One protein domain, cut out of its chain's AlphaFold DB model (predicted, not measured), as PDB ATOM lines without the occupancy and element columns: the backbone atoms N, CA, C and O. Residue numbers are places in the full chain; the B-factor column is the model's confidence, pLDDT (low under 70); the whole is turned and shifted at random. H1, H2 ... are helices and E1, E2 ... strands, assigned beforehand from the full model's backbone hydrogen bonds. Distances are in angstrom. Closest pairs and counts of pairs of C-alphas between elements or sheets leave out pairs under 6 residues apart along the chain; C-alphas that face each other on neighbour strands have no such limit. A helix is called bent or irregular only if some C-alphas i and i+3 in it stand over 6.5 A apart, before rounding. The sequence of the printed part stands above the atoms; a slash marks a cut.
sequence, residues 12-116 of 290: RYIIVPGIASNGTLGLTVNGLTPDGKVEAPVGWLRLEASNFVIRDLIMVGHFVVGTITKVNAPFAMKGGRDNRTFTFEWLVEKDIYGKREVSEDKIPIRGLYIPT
ATOM      1  N   ARG A  12       6.703 -34.552   0.441       86.56
ATOM      2  CA  ARG A  12       5.958 -34.162  -0.760       86.56
ATOM      3  C   ARG A  12       4.752 -35.068  -0.960       86.56
ATOM      4  O   ARG A  12       4.850 -36.290  -0.866       86.56
ATOM      5  N   TYR A  13       3.638 -34.451  -1.317       88.75
ATOM      6  CA  TYR A  13       2.385 -35.130  -1.593       88.75
ATOM      7  C   TYR A  13       1.747 -34.588  -2.861       88.75
ATOM      8  O   TYR A  13       1.913 -33.418  -3.216       88.75
ATOM      9  N   ILE A  14       0.977 -35.448  -3.512       87.81
ATOM     10  CA  ILE A  14       0.040 -35.059  -4.556       87.81
ATOM     11  C   ILE A  14      -1.379 -35.180  -4.015       87.81
ATOM     12  O   ILE A  14      -1.718 -36.139  -3.313       87.81
ATOM     13  N   ILE A  15      -2.200 -34.187  -4.339       86.88
ATOM     14  CA  ILE A  15      -3.627 -34.213  -4.062       86.88
ATOM     15  C   ILE A  15      -4.335 -34.621  -5.343       86.88
ATOM     16  O   ILE A  15      -4.222 -33.948  -6.370       86.88
ATOM     17  N   VAL A  16      -5.078 -35.721  -5.272       84.69
ATOM     18  CA  VAL A  16      -5.833 -36.249  -6.410       84.69
ATOM     19  C   VAL A  16      -7.298 -36.449  -6.028       84.69
ATOM     20  O   VAL A  16      -7.610 -36.686  -4.857       84.69
ATOM     21  N   PRO A  17      -8.228 -36.339  -6.987       82.25
ATOM     22  CA  PRO A  17      -9.601 -36.738  -6.748       82.25
ATOM     23  C   PRO A  17      -9.661 -38.259  -6.561       82.25
ATOM     24  O   PRO A  17      -9.045 -39.016  -7.310       82.25
ATOM     25  N   GLY A  18     -10.416 -38.703  -5.561       77.12
ATOM     26  CA  GLY A  18     -10.600 -40.115  -5.241       77.12
ATOM     27  C   GLY A  18     -12.032 -40.407  -4.813       77.12
ATOM     28  O   GLY A  18     -12.749 -39.521  -4.353       77.12
ATOM     29  N   ILE A  19     -12.464 -41.658  -4.955       73.44
ATOM     30  CA  ILE A  19     -13.782 -42.112  -4.497       73.44
ATOM     31  C   ILE A  19     -13.580 -42.951  -3.238       73.44
ATOM     32  O   ILE A  19     -12.887 -43.969  -3.268       73.44
ATOM     33  N   ALA A  20     -14.144 -42.504  -2.120       68.94
ATOM     34  CA  ALA A  20     -14.088 -43.238  -0.866       68.94
ATOM     35  C   ALA A  20     -14.915 -44.529  -0.959       68.94
ATOM     36  O   ALA A  20     -15.809 -44.660  -1.792       68.94
ATOM     37  N   SER A  21     -14.662 -45.491  -0.067       66.56
ATOM     38  CA  SER A  21     -15.346 -46.797  -0.077       66.56
ATOM     39  C   SER A  21     -16.871 -46.706   0.076       66.56
ATOM     40  O   SER A  21     -17.583 -47.647  -0.246       66.56
ATOM     41  N   ASN A  22     -17.380 -45.579   0.574       70.19
ATOM     42  CA  ASN A  22     -18.808 -45.275   0.669       70.19
ATOM     43  C   ASN A  22     -19.378 -44.612  -0.606       70.19
ATOM     44  O   ASN A  22     -20.491 -44.095  -0.571       70.19
ATOM     45  N   GLY A  23     -18.610 -44.557  -1.699       67.44
ATOM     46  CA  GLY A  23     -19.006 -43.960  -2.976       67.44
ATOM     47  C   GLY A  23     -18.922 -42.433  -3.028       67.44
ATOM     48  O   GLY A  23     -19.288 -41.841  -4.039       67.44
ATOM     49  N   THR A  24     -18.455 -41.769  -1.966       68.06
ATOM     50  CA  THR A  24     -18.350 -40.303  -1.948       68.06
ATOM     51  C   THR A  24     -17.086 -39.848  -2.672       68.06
ATOM     52  O   THR A  24     -15.995 -40.340  -2.385       68.06
ATOM     53  N   LEU A  25     -17.221 -38.882  -3.584       69.19
ATOM     54  CA  LEU A  25     -16.075 -38.202  -4.184       69.19
ATOM     55  C   LEU A  25     -15.402 -37.321  -3.124       69.19
ATOM     56  O   LEU A  25     -16.045 -36.481  -2.494       69.19
ATOM     57  N   GLY A  26     -14.105 -37.512  -2.943       76.94
ATOM     58  CA  GLY A  26     -13.267 -36.718  -2.060       76.94
ATOM     59  C   GLY A  26     -11.928 -36.409  -2.711       76.94
ATOM     60  O   GLY A  26     -11.693 -36.712  -3.881       76.94
ATOM     61  N   LEU A  27     -11.042 -35.803  -1.931       84.56
ATOM     62  CA  LEU A  27      -9.646 -35.645  -2.307       84.56
ATOM     63  C   LEU A  27      -8.802 -36.594  -1.462       84.56
ATOM     64  O   LEU A  27      -8.997 -36.675  -0.249       84.56
ATOM     65  N   THR A  28      -7.878 -37.307  -2.089       85.56
ATOM     66  CA  THR A  28      -6.905 -38.143  -1.387       85.56
ATOM     67  C   THR A  28      -5.560 -37.446  -1.323       85.56
ATOM     68  O   THR A  28      -5.199 -36.670  -2.210       85.56
ATOM     69  N   VAL A  29      -4.824 -37.732  -0.252       86.62
ATOM     70  CA  VAL A  29      -3.406 -37.395  -0.128       86.62
ATOM     71  C   VAL A  29      -2.613 -38.637  -0.469       86.62
ATOM     72  O   VAL A  29      -2.766 -39.669   0.189       86.62
ATOM     73  N   ASN A  30      -1.742 -38.526  -1.460       88.56
ATOM     74  CA  ASN A  30      -0.867 -39.612  -1.868       88.56
ATOM     75  C   ASN A  30       0.583 -39.172  -1.697       88.56
ATOM     76  O   ASN A  30       0.942 -38.055  -2.083       88.56
ATOM     77  N   GLY A  31       1.402 -40.045  -1.107       87.25
ATOM     78  CA  GLY A  31       2.845 -39.833  -1.032       87.25
ATOM     79  C   GLY A  31       3.435 -39.711  -2.433       87.25
ATOM     80  O   GLY A  31       2.986 -40.386  -3.366       87.25
ATOM     81  N   LEU A  32       4.410 -38.821  -2.590       84.50
ATOM     82  CA  LEU A  32       5.258 -38.784  -3.774       84.50
ATOM     83  C   LEU A  32       6.641 -39.296  -3.402       84.50
ATOM     84  O   LEU A  32       7.307 -38.738  -2.527       84.50
ATOM     85  N   THR A  33       7.091 -40.324  -4.108       83.12
ATOM     86  CA  THR A  33       8.468 -40.793  -3.995       83.12
ATOM     87  C   THR A  33       9.446 -39.761  -4.578       83.12
ATOM     88  O   THR A  33       9.051 -38.909  -5.385       83.12
ATOM     89  N   PRO A  34      10.750 -39.829  -4.240       78.19
ATOM     90  CA  PRO A  34      11.759 -38.935  -4.814       78.19
ATOM     91  C   PRO A  34      11.846 -38.989  -6.347       78.19
ATOM     92  O   PRO A  34      12.164 -37.983  -6.977       78.19
ATOM     93  N   ASP A  35      11.526 -40.135  -6.958       80.00
ATOM     94  CA  ASP A  35      11.449 -40.321  -8.414       80.00
ATOM     95  C   ASP A  35      10.104 -39.876  -9.026       80.00
ATOM     96  O   ASP A  35       9.867 -40.076 -10.217       80.00
ATOM     97  N   GLY A  36       9.227 -39.248  -8.235       76.88
ATOM     98  CA  GLY A  36       7.967 -38.659  -8.693       76.88
ATOM     99  C   GLY A  36       6.842 -39.666  -8.931       76.88
ATOM    100  O   GLY A  36       5.858 -39.330  -9.592       76.88
ATOM    101  N   LYS A  37       6.959 -40.896  -8.418       82.31
ATOM    102  CA  LYS A  37       5.875 -41.881  -8.477       82.31
ATOM    103  C   LYS A  37       4.857 -41.604  -7.378       82.31
ATOM    104  O   LYS A  37       5.197 -41.213  -6.265       82.31
ATOM    105  N   VAL A  38       3.593 -41.834  -7.717       84.12
ATOM    106  CA  VAL A  38       2.467 -41.692  -6.797       84.12
ATOM    107  C   VAL A  38       2.316 -42.980  -5.996       84.12
ATOM    108  O   VAL A  38       2.122 -44.053  -6.571       84.12
ATOM    109  N   GLU A  39       2.402 -42.872  -4.676       85.81
ATOM    110  CA  GLU A  39       2.173 -43.980  -3.753       85.81
ATOM    111  C   GLU A  39       0.679 -44.181  -3.464       85.81
ATOM    112  O   GLU A  39      -0.188 -43.405  -3.887       85.81
ATOM    113  N   ALA A  40       0.366 -45.249  -2.726       80.94
ATOM    114  CA  ALA A  40      -0.984 -45.483  -2.237       80.94
ATOM    115  C   ALA A  40      -1.485 -44.283  -1.404       80.94
ATOM    116  O   ALA A  40      -0.684 -43.604  -0.754       80.94
ATOM    117  N   PRO A  41      -2.805 -44.011  -1.398       80.38
ATOM    118  CA  PRO A  41      -3.365 -42.958  -0.566       80.38
ATOM    119  C   PRO A  41      -3.001 -43.173   0.902       80.38
ATOM    120  O   PRO A  41      -3.399 -44.175   1.504       80.38
ATOM    121  N   VAL A  42      -2.292 -42.207   1.485       80.62
ATOM    122  CA  VAL A  42      -2.016 -42.210   2.925       80.62
ATOM    123  C   VAL A  42      -3.281 -41.831   3.685       80.62
ATOM    124  O   VAL A  42      -3.535 -42.370   4.749       80.62
ATOM    125  N   GLY A  43      -4.154 -41.001   3.101       80.19
ATOM    126  CA  GLY A  43      -5.492 -40.773   3.636       80.19
ATOM    127  C   GLY A  43      -6.323 -39.797   2.821       80.19
ATOM    128  O   GLY A  43      -6.030 -39.506   1.660       80.19
ATOM    129  N   TRP A  44      -7.391 -39.311   3.441       81.94
ATOM    130  CA  TRP A  44      -8.399 -38.466   2.813       81.94
ATOM    131  C   TRP A  44      -8.333 -37.046   3.341       81.94
ATOM    132  O   TRP A  44      -8.181 -36.820   4.542       81.94
ATOM    133  N   LEU A  45      -8.513 -36.096   2.432       78.19
ATOM    134  CA  LEU A  45      -8.715 -34.701   2.759       78.19
ATOM    135  C   LEU A  45     -10.192 -34.411   2.873       78.19
ATOM    136  O   LEU A  45     -10.951 -34.520   1.905       78.19
ATOM    137  N   ARG A  46     -10.576 -33.922   4.043       75.06
ATOM    138  CA  ARG A  46     -11.782 -33.121   4.137       75.06
ATOM    139  C   ARG A  46     -11.405 -31.681   3.816       75.06
ATOM    140  O   ARG A  46     -10.667 -31.041   4.562       75.06
ATOM    141  N   LEU A  47     -11.894 -31.205   2.677       66.75
ATOM    142  CA  LEU A  47     -11.768 -29.808   2.304       66.75
ATOM    143  C   LEU A  47     -12.638 -28.960   3.228       66.75
ATOM    144  O   LEU A  47     -13.840 -29.202   3.353       66.75
ATOM    145  N   GLU A  48     -12.028 -27.973   3.871       66.69
ATOM    146  CA  GLU A  48     -12.767 -26.911   4.542       66.69
ATOM    147  C   GLU A  48     -13.304 -25.917   3.503       66.69
ATOM    148  O   GLU A  48     -12.895 -25.927   2.338       66.69
ATOM    149  N   ALA A  49     -14.218 -25.037   3.918       59.94
ATOM    150  CA  ALA A  49     -14.800 -24.020   3.040       59.94
ATOM    151  C   ALA A  49     -13.745 -23.076   2.425       59.94
ATOM    152  O   ALA A  49     -13.991 -22.461   1.401       59.94
ATOM    153  N   SER A  50     -12.543 -22.974   2.991       58.75
ATOM    154  CA  SER A  50     -11.440 -22.201   2.406       58.75
ATOM    155  C   SER A  50     -10.773 -22.873   1.199       58.75
ATOM    156  O   SER A  50      -9.970 -22.247   0.514       58.75
ATOM    157  N   ASN A  51     -11.082 -24.141   0.911       66.75
ATOM    158  CA  ASN A  51     -10.256 -24.969   0.028       66.75
ATOM    159  C   ASN A  51     -10.872 -25.196  -1.364       66.75
ATOM    160  O   ASN A  51     -10.458 -26.110  -2.081       66.75
ATOM    161  N   PHE A  52     -11.850 -24.373  -1.763       71.06
ATOM    162  CA  PHE A  52     -12.493 -24.460  -3.083       71.06
ATOM    163  C   PHE A  52     -11.488 -24.357  -4.237       71.06
ATOM    164  O   PHE A  52     -11.655 -25.037  -5.243       71.06
ATOM    165  N   VAL A  53     -10.400 -23.605  -4.052       74.75
ATOM    166  CA  VAL A  53      -9.348 -23.422  -5.063       74.75
ATOM    167  C   VAL A  53      -8.705 -24.750  -5.478       74.75
ATOM    168  O   VAL A  53      -8.594 -25.013  -6.671       74.75
ATOM    169  N   ILE A  54      -8.341 -25.625  -4.528       73.94
ATOM    170  CA  ILE A  54      -7.757 -26.943  -4.854       73.94
ATOM    171  C   ILE A  54      -8.751 -27.767  -5.666       73.94
ATOM    172  O   ILE A  54      -8.392 -28.361  -6.681       73.94
ATOM    173  N   ARG A  55     -10.003 -27.824  -5.200       75.69
ATOM    174  CA  ARG A  55     -11.048 -28.601  -5.865       75.69
ATOM    175  C   ARG A  55     -11.229 -28.126  -7.299       75.69
ATOM    176  O   ARG A  55     -11.252 -28.948  -8.208       75.69
ATOM    177  N   ASP A  56     -11.339 -26.818  -7.489       77.44
ATOM    178  CA  ASP A  56     -11.606 -26.231  -8.792       77.44
ATOM    179  C   ASP A  56     -10.419 -26.455  -9.742       77.44
ATOM    180  O   ASP A  56     -10.641 -26.856 -10.881       77.44
ATOM    181  N   LEU A  57      -9.173 -26.329  -9.261       75.00
ATOM    182  CA  LEU A  57      -7.956 -26.655 -10.023       75.00
ATOM    183  C   LEU A  57      -7.918 -28.113 -10.483       75.00
ATOM    184  O   LEU A  57      -7.652 -28.395 -11.654       75.00
ATOM    185  N   ILE A  58      -8.234 -29.036  -9.577       77.56
ATOM    186  CA  ILE A  58      -8.311 -30.464  -9.887       77.56
ATOM    187  C   ILE A  58      -9.414 -30.733 -10.918       77.56
ATOM    188  O   ILE A  58      -9.204 -31.483 -11.871       77.56
ATOM    189  N   MET A  59     -10.578 -30.092 -10.778       77.69
ATOM    190  CA  MET A  59     -11.692 -30.243 -11.719       77.69
ATOM    191  C   MET A  59     -11.362 -29.746 -13.130       77.69
ATOM    192  O   MET A  59     -11.888 -30.289 -14.100       77.69
ATOM    193  N   VAL A  60     -10.485 -28.748 -13.263       76.50
ATOM    194  CA  VAL A  60      -9.992 -28.271 -14.567       76.50
ATOM    195  C   VAL A  60      -8.725 -29.006 -15.030       76.50
ATOM    196  O   VAL A  60      -8.050 -28.548 -15.950       76.50
ATOM    197  N   GLY A  61      -8.406 -30.151 -14.419       71.38
ATOM    198  CA  GLY A  61      -7.368 -31.079 -14.875       71.38
ATOM    199  C   GLY A  61      -5.948 -30.744 -14.423       71.38
ATOM    200  O   GLY A  61      -5.000 -31.232 -15.030       71.38
ATOM    201  N   HIS A  62      -5.778 -29.903 -13.400       77.69
ATOM    202  CA  HIS A  62      -4.450 -29.586 -12.876       77.69
ATOM    203  C   HIS A  62      -4.048 -30.563 -11.775       77.69
ATOM    204  O   HIS A  62      -4.886 -31.021 -10.993       77.69
ATOM    205  N   PHE A  63      -2.746 -30.826 -11.678       79.50
ATOM    206  CA  PHE A  63      -2.182 -31.568 -10.563       79.50
ATOM    207  C   PHE A  63      -1.755 -30.590  -9.476       79.50
ATOM    208  O   PHE A  63      -1.016 -29.635  -9.720       79.50
ATOM    209  N   VAL A  64      -2.239 -30.833  -8.263       83.56
ATOM    210  CA  VAL A  64      -1.862 -30.052  -7.088       83.56
ATOM    211  C   VAL A  64      -0.833 -30.861  -6.319       83.56
ATOM    212  O   VAL A  64      -1.148 -31.911  -5.752       83.56
ATOM    213  N   VAL A  65       0.406 -30.382  -6.328       86.19
ATOM    214  CA  VAL A  65       1.538 -31.010  -5.642       86.19
ATOM    215  C   VAL A  65       2.024 -30.057  -4.569       86.19
ATOM    216  O   VAL A  65       2.013 -28.848  -4.756       86.19
ATOM    217  N   GLY A  66       2.463 -30.570  -3.433       85.38
ATOM    218  CA  GLY A  66       2.913 -29.702  -2.360       85.38
ATOM    219  C   GLY A  66       3.641 -30.426  -1.255       85.38
ATOM    220  O   GLY A  66       3.835 -31.641  -1.295       85.38
ATOM    221  N   THR A  67       4.035 -29.650  -0.262       87.00
ATOM    222  CA  THR A  67       4.758 -30.088   0.918       87.00
ATOM    223  C   THR A  67       3.921 -29.768   2.146       87.00
ATOM    224  O   THR A  67       3.456 -28.641   2.332       87.00
ATOM    225  N   ILE A  68       3.727 -30.757   3.017       84.19
ATOM    226  CA  ILE A  68       3.085 -30.516   4.311       84.19
ATOM    227  C   ILE A  68       4.093 -29.800   5.206       84.19
ATOM    228  O   ILE A  68       5.073 -30.400   5.620       84.19
ATOM    229  N   THR A  69       3.879 -28.531   5.529       85.06
ATOM    230  CA  THR A  69       4.824 -27.766   6.361       85.06
ATOM    231  C   THR A  69       4.595 -27.955   7.849       85.06
ATOM    232  O   THR A  69       5.519 -27.821   8.647       85.06
ATOM    233  N   LYS A  70       3.368 -28.300   8.245       82.88
ATOM    234  CA  LYS A  70       3.018 -28.508   9.648       82.88
ATOM    235  C   LYS A  70       1.978 -29.601   9.777       82.88
ATOM    236  O   LYS A  70       0.953 -29.542   9.112       82.88
ATOM    237  N   VAL A  71       2.203 -30.541  10.687       82.38
ATOM    238  CA  VAL A  71       1.194 -31.506  11.136       82.38
ATOM    239  C   VAL A  71       0.888 -31.192  12.592       82.38
ATOM    240  O   VAL A  71       1.787 -31.188  13.429       82.38
ATOM    241  N   ASN A  72      -0.364 -30.885  12.899       83.44
ATOM    242  CA  ASN A  72      -0.800 -30.661  14.269       83.44
ATOM    243  C   ASN A  72      -1.082 -32.001  14.966       83.44
ATOM    244  O   ASN A  72      -1.246 -33.043  14.322       83.44
ATOM    245  N   ALA A  73      -1.135 -31.947  16.298       78.12
ATOM    246  CA  ALA A  73      -1.388 -33.101  17.151       78.12
ATOM    247  C   ALA A  73      -2.663 -33.863  16.734       78.12
ATOM    248  O   ALA A  73      -3.616 -33.251  16.232       78.12
ATOM    249  N   PRO A  74      -2.681 -35.195  16.923       79.19
ATOM    250  CA  PRO A  74      -3.861 -35.991  16.643       79.19
ATOM    251  C   PRO A  74      -5.028 -35.571  17.541       79.19
ATOM    252  O   PRO A  74      -4.835 -35.166  18.688       79.19
ATOM    253  N   PHE A  75      -6.245 -35.679  17.020       73.25
ATOM    254  CA  PHE A  75      -7.472 -35.434  17.766       73.25
ATOM    255  C   PHE A  75      -8.570 -36.416  17.351       73.25
ATOM    256  O   PHE A  75      -8.626 -36.884  16.208       73.25
ATOM    257  N   ALA A  76      -9.473 -36.708  18.286       73.31
ATOM    258  CA  ALA A  76     -10.591 -37.605  18.050       73.31
ATOM    259  C   ALA A  76     -11.747 -36.865  17.358       73.31
ATOM    260  O   ALA A  76     -12.278 -35.882  17.873       73.31
ATOM    261  N   MET A  77     -12.180 -37.369  16.203       68.19
ATOM    262  CA  MET A  77     -13.467 -36.992  15.605       68.19
ATOM    263  C   MET A  77     -14.536 -38.011  16.023       68.19
ATOM    264  O   MET A  77     -14.213 -39.155  16.355       68.19
ATOM    265  N   LYS A  78     -15.819 -37.623  15.986       59.31
ATOM    266  CA  LYS A  78     -16.963 -38.520  16.226       59.31
ATOM    267  C   LYS A  78     -16.776 -39.826  15.432       59.31
ATOM    268  O   LYS A  78     -16.791 -39.801  14.204       59.31
ATOM    269  N   GLY A  79     -16.546 -40.937  16.137       62.78
ATOM    270  CA  GLY A  79     -16.125 -42.218  15.547       62.78
ATOM    271  C   GLY A  79     -14.752 -42.743  16.000       62.78
ATOM    272  O   GLY A  79     -14.341 -43.788  15.503       62.78
ATOM    273  N   GLY A  80     -14.061 -42.055  16.919       56.91
ATOM    274  CA  GLY A  80     -12.935 -42.609  17.689       56.91
ATOM    275  C   GLY A  80     -11.645 -42.843  16.899       56.91
ATOM    276  O   GLY A  80     -10.877 -43.729  17.249       56.91
ATOM    277  N   ARG A  81     -11.417 -42.098  15.811       66.75
ATOM    278  CA  ARG A  81     -10.195 -42.215  14.997       66.75
ATOM    279  C   ARG A  81      -9.258 -41.040  15.240       66.75
ATOM    280  O   ARG A  81      -9.735 -39.907  15.349       66.75
ATOM    281  N   ASP A  82      -7.958 -41.318  15.227       72.19
ATOM    282  CA  ASP A  82      -6.902 -40.310  15.284       72.19
ATOM    283  C   ASP A  82      -6.838 -39.555  13.956       72.19
ATOM    284  O   ASP A  82      -6.282 -40.026  12.962       72.19
ATOM    285  N   ASN A  83      -7.453 -38.375  13.926       77.56
ATOM    286  CA  ASN A  83      -7.372 -37.463  12.791       77.56
ATOM    287  C   ASN A  83      -6.313 -36.403  13.067       77.56
ATOM    288  O   ASN A  83      -5.953 -36.157  14.217       77.56
ATOM    289  N   ARG A  84      -5.815 -35.750  12.019       80.25
ATOM    290  CA  ARG A  84      -4.796 -34.699  12.147       80.25
ATOM    291  C   ARG A  84      -5.202 -33.491  11.322       80.25
ATOM    292  O   ARG A  84      -5.716 -33.647  10.218       80.25
ATOM    293  N   THR A  85      -4.954 -32.290  11.829       81.69
ATOM    294  CA  THR A  85      -4.954 -31.097  10.974       81.69
ATOM    295  C   THR A  85      -3.539 -30.838  10.495       81.69
ATOM    296  O   THR A  85      -2.578 -31.099  11.217       81.69
ATOM    297  N   PHE A  86      -3.389 -30.345   9.276       80.25
ATOM    298  CA  PHE A  86      -2.075 -30.026   8.735       80.25
ATOM    299  C   PHE A  86      -2.151 -28.797   7.826       80.25
ATOM    300  O   PHE A  86      -3.218 -28.453   7.307       80.25
ATOM    301  N   THR A  87      -1.010 -28.134   7.671       83.12
ATOM    302  CA  THR A  87      -0.806 -27.039   6.725       83.12
ATOM    303  C   THR A  87      -0.039 -27.571   5.527       83.12
ATOM    304  O   THR A  87       0.983 -28.241   5.686       83.12
ATOM    305  N   PHE A  88      -0.537 -27.268   4.337       80.31
ATOM    306  CA  PHE A  88       0.015 -27.699   3.065       80.31
ATOM    307  C   PHE A  88       0.399 -26.481   2.239       80.31
ATOM    308  O   PHE A  88      -0.464 -25.669   1.909       80.31
ATOM    309  N   GLU A  89       1.683 -26.352   1.924       84.44
ATOM    310  CA  GLU A  89       2.142 -25.441   0.879       84.44
ATOM    311  C   GLU A  89       2.104 -26.194  -0.436       84.44
ATOM    312  O   GLU A  89       2.702 -27.261  -0.554       84.44
ATOM    313  N   TRP A  90       1.409 -25.659  -1.426       80.19
ATOM    314  CA  TRP A  90       1.248 -26.324  -2.709       80.19
ATOM    315  C   TRP A  90       1.614 -25.417  -3.858       80.19
ATOM    316  O   TRP A  90       1.637 -24.199  -3.731       80.19
ATOM    317  N   LEU A  91       1.889 -26.084  -4.965       79.88
ATOM    318  CA  LEU A  91       2.214 -25.550  -6.263       79.88
ATOM    319  C   LEU A  91       1.277 -26.226  -7.265       79.88
ATOM    320  O   LEU A  91       0.898 -27.398  -7.120       79.88
ATOM    321  N   VAL A  92       0.892 -25.482  -8.292       74.94
ATOM    322  CA  VAL A  92       0.170 -26.057  -9.425       74.94
ATOM    323  C   VAL A  92       1.190 -26.586 -10.405       74.94
ATOM    324  O   VAL A  92       1.948 -25.806 -10.977       74.94
ATOM    325  N   GLU A  93       1.163 -27.892 -10.642       71.62
ATOM    326  CA  GLU A  93       1.837 -28.469 -11.794       71.62
ATOM    327  C   GLU A  93       0.797 -28.601 -12.915       71.62
ATOM    328  O   GLU A  93      -0.118 -29.433 -12.871       71.62
ATOM    329  N   LYS A  94       0.897 -27.727 -13.923       61.34
ATOM    330  CA  LYS A  94       0.160 -27.915 -15.173       61.34
ATOM    331  C   LYS A  94       0.852 -29.012 -15.963       61.34
ATOM    332  O   LYS A  94       2.005 -28.851 -16.350       61.34
ATOM    333  N   ASP A  95       0.119 -30.069 -16.282       60.25
ATOM    334  CA  ASP A  95       0.456 -30.912 -17.422       60.25
ATOM    335  C   ASP A  95      -0.679 -30.807 -18.430       60.25
ATOM    336  O   ASP A  95      -1.566 -31.653 -18.496       60.25
ATOM    337  N   ILE A  96      -0.721 -29.689 -19.160       46.47
ATOM    338  CA  ILE A  96      -1.749 -29.549 -20.190       46.47
ATOM    339  C   ILE A  96      -1.322 -30.341 -21.431       46.47
ATOM    340  O   ILE A  96      -2.172 -31.006 -22.000       46.47
ATOM    341  N   TYR A  97      -0.031 -30.373 -21.802       42.28
ATOM    342  CA  TYR A  97       0.497 -31.146 -22.946       42.28
ATOM    343  C   TYR A  97       2.038 -31.320 -22.896       42.28
ATOM    344  O   TYR A  97       2.721 -31.086 -23.895       42.28
ATOM    345  N   GLY A  98       2.633 -31.686 -21.753       47.53
ATOM    346  CA  GLY A  98       4.074 -31.981 -21.670       47.53
ATOM    347  C   GLY A  98       5.002 -30.774 -21.477       47.53
ATOM    348  O   GLY A  98       6.216 -30.907 -21.632       47.53
ATOM    349  N   LYS A  99       4.462 -29.604 -21.115       47.94
ATOM    350  CA  LYS A  99       5.244 -28.482 -20.575       47.94
ATOM    351  C   LYS A  99       4.901 -28.324 -19.102       47.94
ATOM    352  O   LYS A  99       3.764 -27.999 -18.774       47.94
ATOM    353  N   ARG A 100       5.888 -28.577 -18.242       55.59
ATOM    354  CA  ARG A 100       5.780 -28.417 -16.792       55.59
ATOM    355  C   ARG A 100       5.913 -26.933 -16.464       55.59
ATOM    356  O   ARG A 100       7.020 -26.433 -16.306       55.59
ATOM    357  N   GLU A 101       4.792 -26.227 -16.427       57.12
ATOM    358  CA  GLU A 101       4.735 -24.902 -15.810       57.12
ATOM    359  C   GLU A 101       4.411 -25.093 -14.331       57.12
ATOM    360  O   GLU A 101       3.366 -25.653 -13.982       57.12
ATOM    361  N   VAL A 102       5.341 -24.669 -13.478       61.69
ATOM    362  CA  VAL A 102       5.171 -24.640 -12.026       61.69
ATOM    363  C   VAL A 102       4.857 -23.201 -11.652       61.69
ATOM    364  O   VAL A 102       5.666 -22.310 -11.885       61.69
ATOM    365  N   SER A 103       3.670 -22.967 -11.098       65.44
ATOM    366  CA  SER A 103       3.381 -21.701 -10.422       65.44
ATOM    367  C   SER A 103       4.051 -21.760  -9.053       65.44
ATOM    368  O   SER A 103       3.671 -22.617  -8.258       65.44
ATOM    369  N   GLU A 104       5.045 -20.906  -8.795       62.72
ATOM    370  CA  GLU A 104       5.802 -20.890  -7.528       62.72
ATOM    371  C   GLU A 104       5.018 -20.309  -6.339       62.72
ATOM    372  O   GLU A 104       5.468 -20.387  -5.196       62.72
ATOM    373  N   ASP A 105       3.816 -19.788  -6.590       64.69
ATOM    374  CA  ASP A 105       2.915 -19.266  -5.566       64.69
ATOM    375  C   ASP A 105       2.535 -20.348  -4.550       64.69
ATOM    376  O   ASP A 105       1.658 -21.186  -4.774       64.69
ATOM    377  N   LYS A 106       3.180 -20.291  -3.387       66.38
ATOM    378  CA  LYS A 106       2.858 -21.133  -2.238       66.38
ATOM    379  C   LYS A 106       1.663 -20.558  -1.500       66.38
ATOM    380  O   LYS A 106       1.763 -19.536  -0.825       66.38
ATOM    381  N   ILE A 107       0.537 -21.256  -1.562       70.38
ATOM    382  CA  ILE A 107      -0.654 -20.881  -0.797       70.38
ATOM    383  C   ILE A 107      -0.801 -21.854   0.379       70.38
ATOM    384  O   ILE A 107      -0.962 -23.051   0.150       70.38
ATOM    385  N   PRO A 108      -0.771 -21.399   1.643       72.38
ATOM    386  CA  PRO A 108      -0.980 -22.293   2.771       72.38
ATOM    387  C   PRO A 108      -2.443 -22.736   2.815       72.38
ATOM    388  O   PRO A 108      -3.356 -21.914   2.915       72.38
ATOM    389  N   ILE A 109      -2.675 -24.045   2.781       69.56
ATOM    390  CA  ILE A 109      -4.012 -24.622   2.927       69.56
ATOM    391  C   ILE A 109      -4.078 -25.480   4.176       69.56
ATOM    392  O   ILE A 109      -3.178 -26.269   4.460       69.56
ATOM    393  N   ARG A 110      -5.166 -25.320   4.932       74.81
ATOM    394  CA  ARG A 110      -5.467 -26.154   6.093       74.81
ATOM    395  C   ARG A 110      -6.366 -27.298   5.666       74.81
ATOM    396  O   ARG A 110      -7.409 -27.083   5.052       74.81
ATOM    397  N   GLY A 111      -5.938 -28.515   5.961       73.44
ATOM    398  CA  GLY A 111      -6.703 -29.721   5.680       73.44
ATOM    399  C   GLY A 111      -6.907 -30.550   6.935       73.44
ATOM    400  O   GLY A 111      -6.062 -30.570   7.835       73.44
ATOM    401  N   LEU A 112      -8.024 -31.271   6.964       77.19
ATOM    402  CA  LEU A 112      -8.235 -32.367   7.897       77.19
ATOM    403  C   LEU A 112      -7.888 -33.679   7.200       77.19
ATOM    404  O   LEU A 112      -8.499 -34.039   6.191       77.19
ATOM    405  N   TYR A 113      -6.917 -34.380   7.770       79.94
ATOM    406  CA  TYR A 113      -6.515 -35.718   7.381       79.94
ATOM    407  C   TYR A 113      -7.386 -36.758   8.082       79.94
ATOM    408  O   TYR A 113      -7.470 -36.772   9.315       79.94
ATOM    409  N   ILE A 114      -7.983 -37.642   7.286       78.31
ATOM    410  CA  ILE A 114      -8.733 -38.807   7.750       78.31
ATOM    411  C   ILE A 114      -7.984 -40.060   7.273       78.31
ATOM    412  O   ILE A 114      -7.909 -40.281   6.060       78.31
ATOM    413  N   PRO A 115      -7.439 -40.887   8.181       75.06
ATOM    414  CA  PRO A 115      -6.680 -42.068   7.791       75.06
ATOM    415  C   PRO A 115      -7.546 -43.041   6.986       75.06
ATOM    416  O   PRO A 115      -8.729 -43.260   7.289       75.06
ATOM    417  N   THR A 116      -6.957 -43.635   5.947       70.50
ATOM    418  CA  THR A 116      -7.563 -44.768   5.245       70.50
ATOM    419  C   THR A 116      -7.753 -45.912   6.235       70.50
ATOM    420  O   THR A 116      -6.895 -46.181   7.074       70.50
TER     421      THR A 116
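This is residues 12 to 116 of the 290 residues of an uncharacterized protein of Ascobolus immersus RN42 (UniProt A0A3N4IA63). The domain is a small closed barrel of six strands, E1 to E6, with one short helix, H1, packed across its outside. E4, E5 and E6 are long, strongly bent strands side by side, and the turns at their two ends, near Gly 80 and Lys 99, make the longest axis. The printed part has 105 residues with six named strands and one named helix, in the order E1 E2 E3 H1 E4 E5 E6; round the ring run E1 E2 E3 E6 E5 E4 and back to E1, antiparallel throughout. The class is mostly strand, and the whole is compact, with a radius of gyration of the C-alphas of 13.7 A and spans of 45 by 29 by 29 A, only just elongated.

E1, residues 12 to 19, and E2, residues 25 to 32, form a hairpin at 152 degrees, with N 18 and O 26 at 2.9 A. E2 and E3, residues 38 to 47, form the next hairpin, with N 45 and O 27 at 2.8 A. H1, residues 49 to 59, is on the barrel and outside it, at a height over the sheet of 7.2 A. It lies over E1 and runs across the strands, at 78 degrees to E1 on the local plane; its closest C-alphas to E1 are those of Ile 58 and Pro 17, 7.1 A apart. H1 is irregular, with C-alphas 50 and 53 7.9 A apart; 4 of its 7 O i to N i+4 pairs are within hydrogen-bond range. E4, residues 63 to 77, is the antiparallel neighbour of E1, with N 13 and O 66 at 2.8 A. E4 and E5, residues 81 to 95, form a hairpin at 172 degrees, with N 67 and O 89 at 2.8 A. E5 and E6, residues 100 to 115, form another at 164 degrees, with N 88 and O 109 at 2.8 A. E1 E2 E3 and E4 E5 E6 are meanders, each strand the antiparallel neighbour of the one before. E6 is also the antiparallel neighbour of E3, with N 44 and O 114 at 2.8 A, and the ring is closed by E4 and E1. E2 and E5 are apart.

E1 begins at C-alpha 12, (5.958, -34.162, -0.760). E4 is 29.0 A long and bends by 94 degrees at residue 73. E5, 35.9 A, bends by 70 degrees at residue 89. E6, 30.8 A, bends by 93 degrees at residue 105 and ends at C-alpha 115, (-6.680, -42.068, 7.791).

The C-alphas of Gly 80 and Lys 99, the two farthest apart, are 44.7 A apart. The printed part has no cut, and its links are tight. The mean pLDDT of the printed part is 74.6; it is under 70 at 29 residues, among them 77 to 81 and 94 to 106.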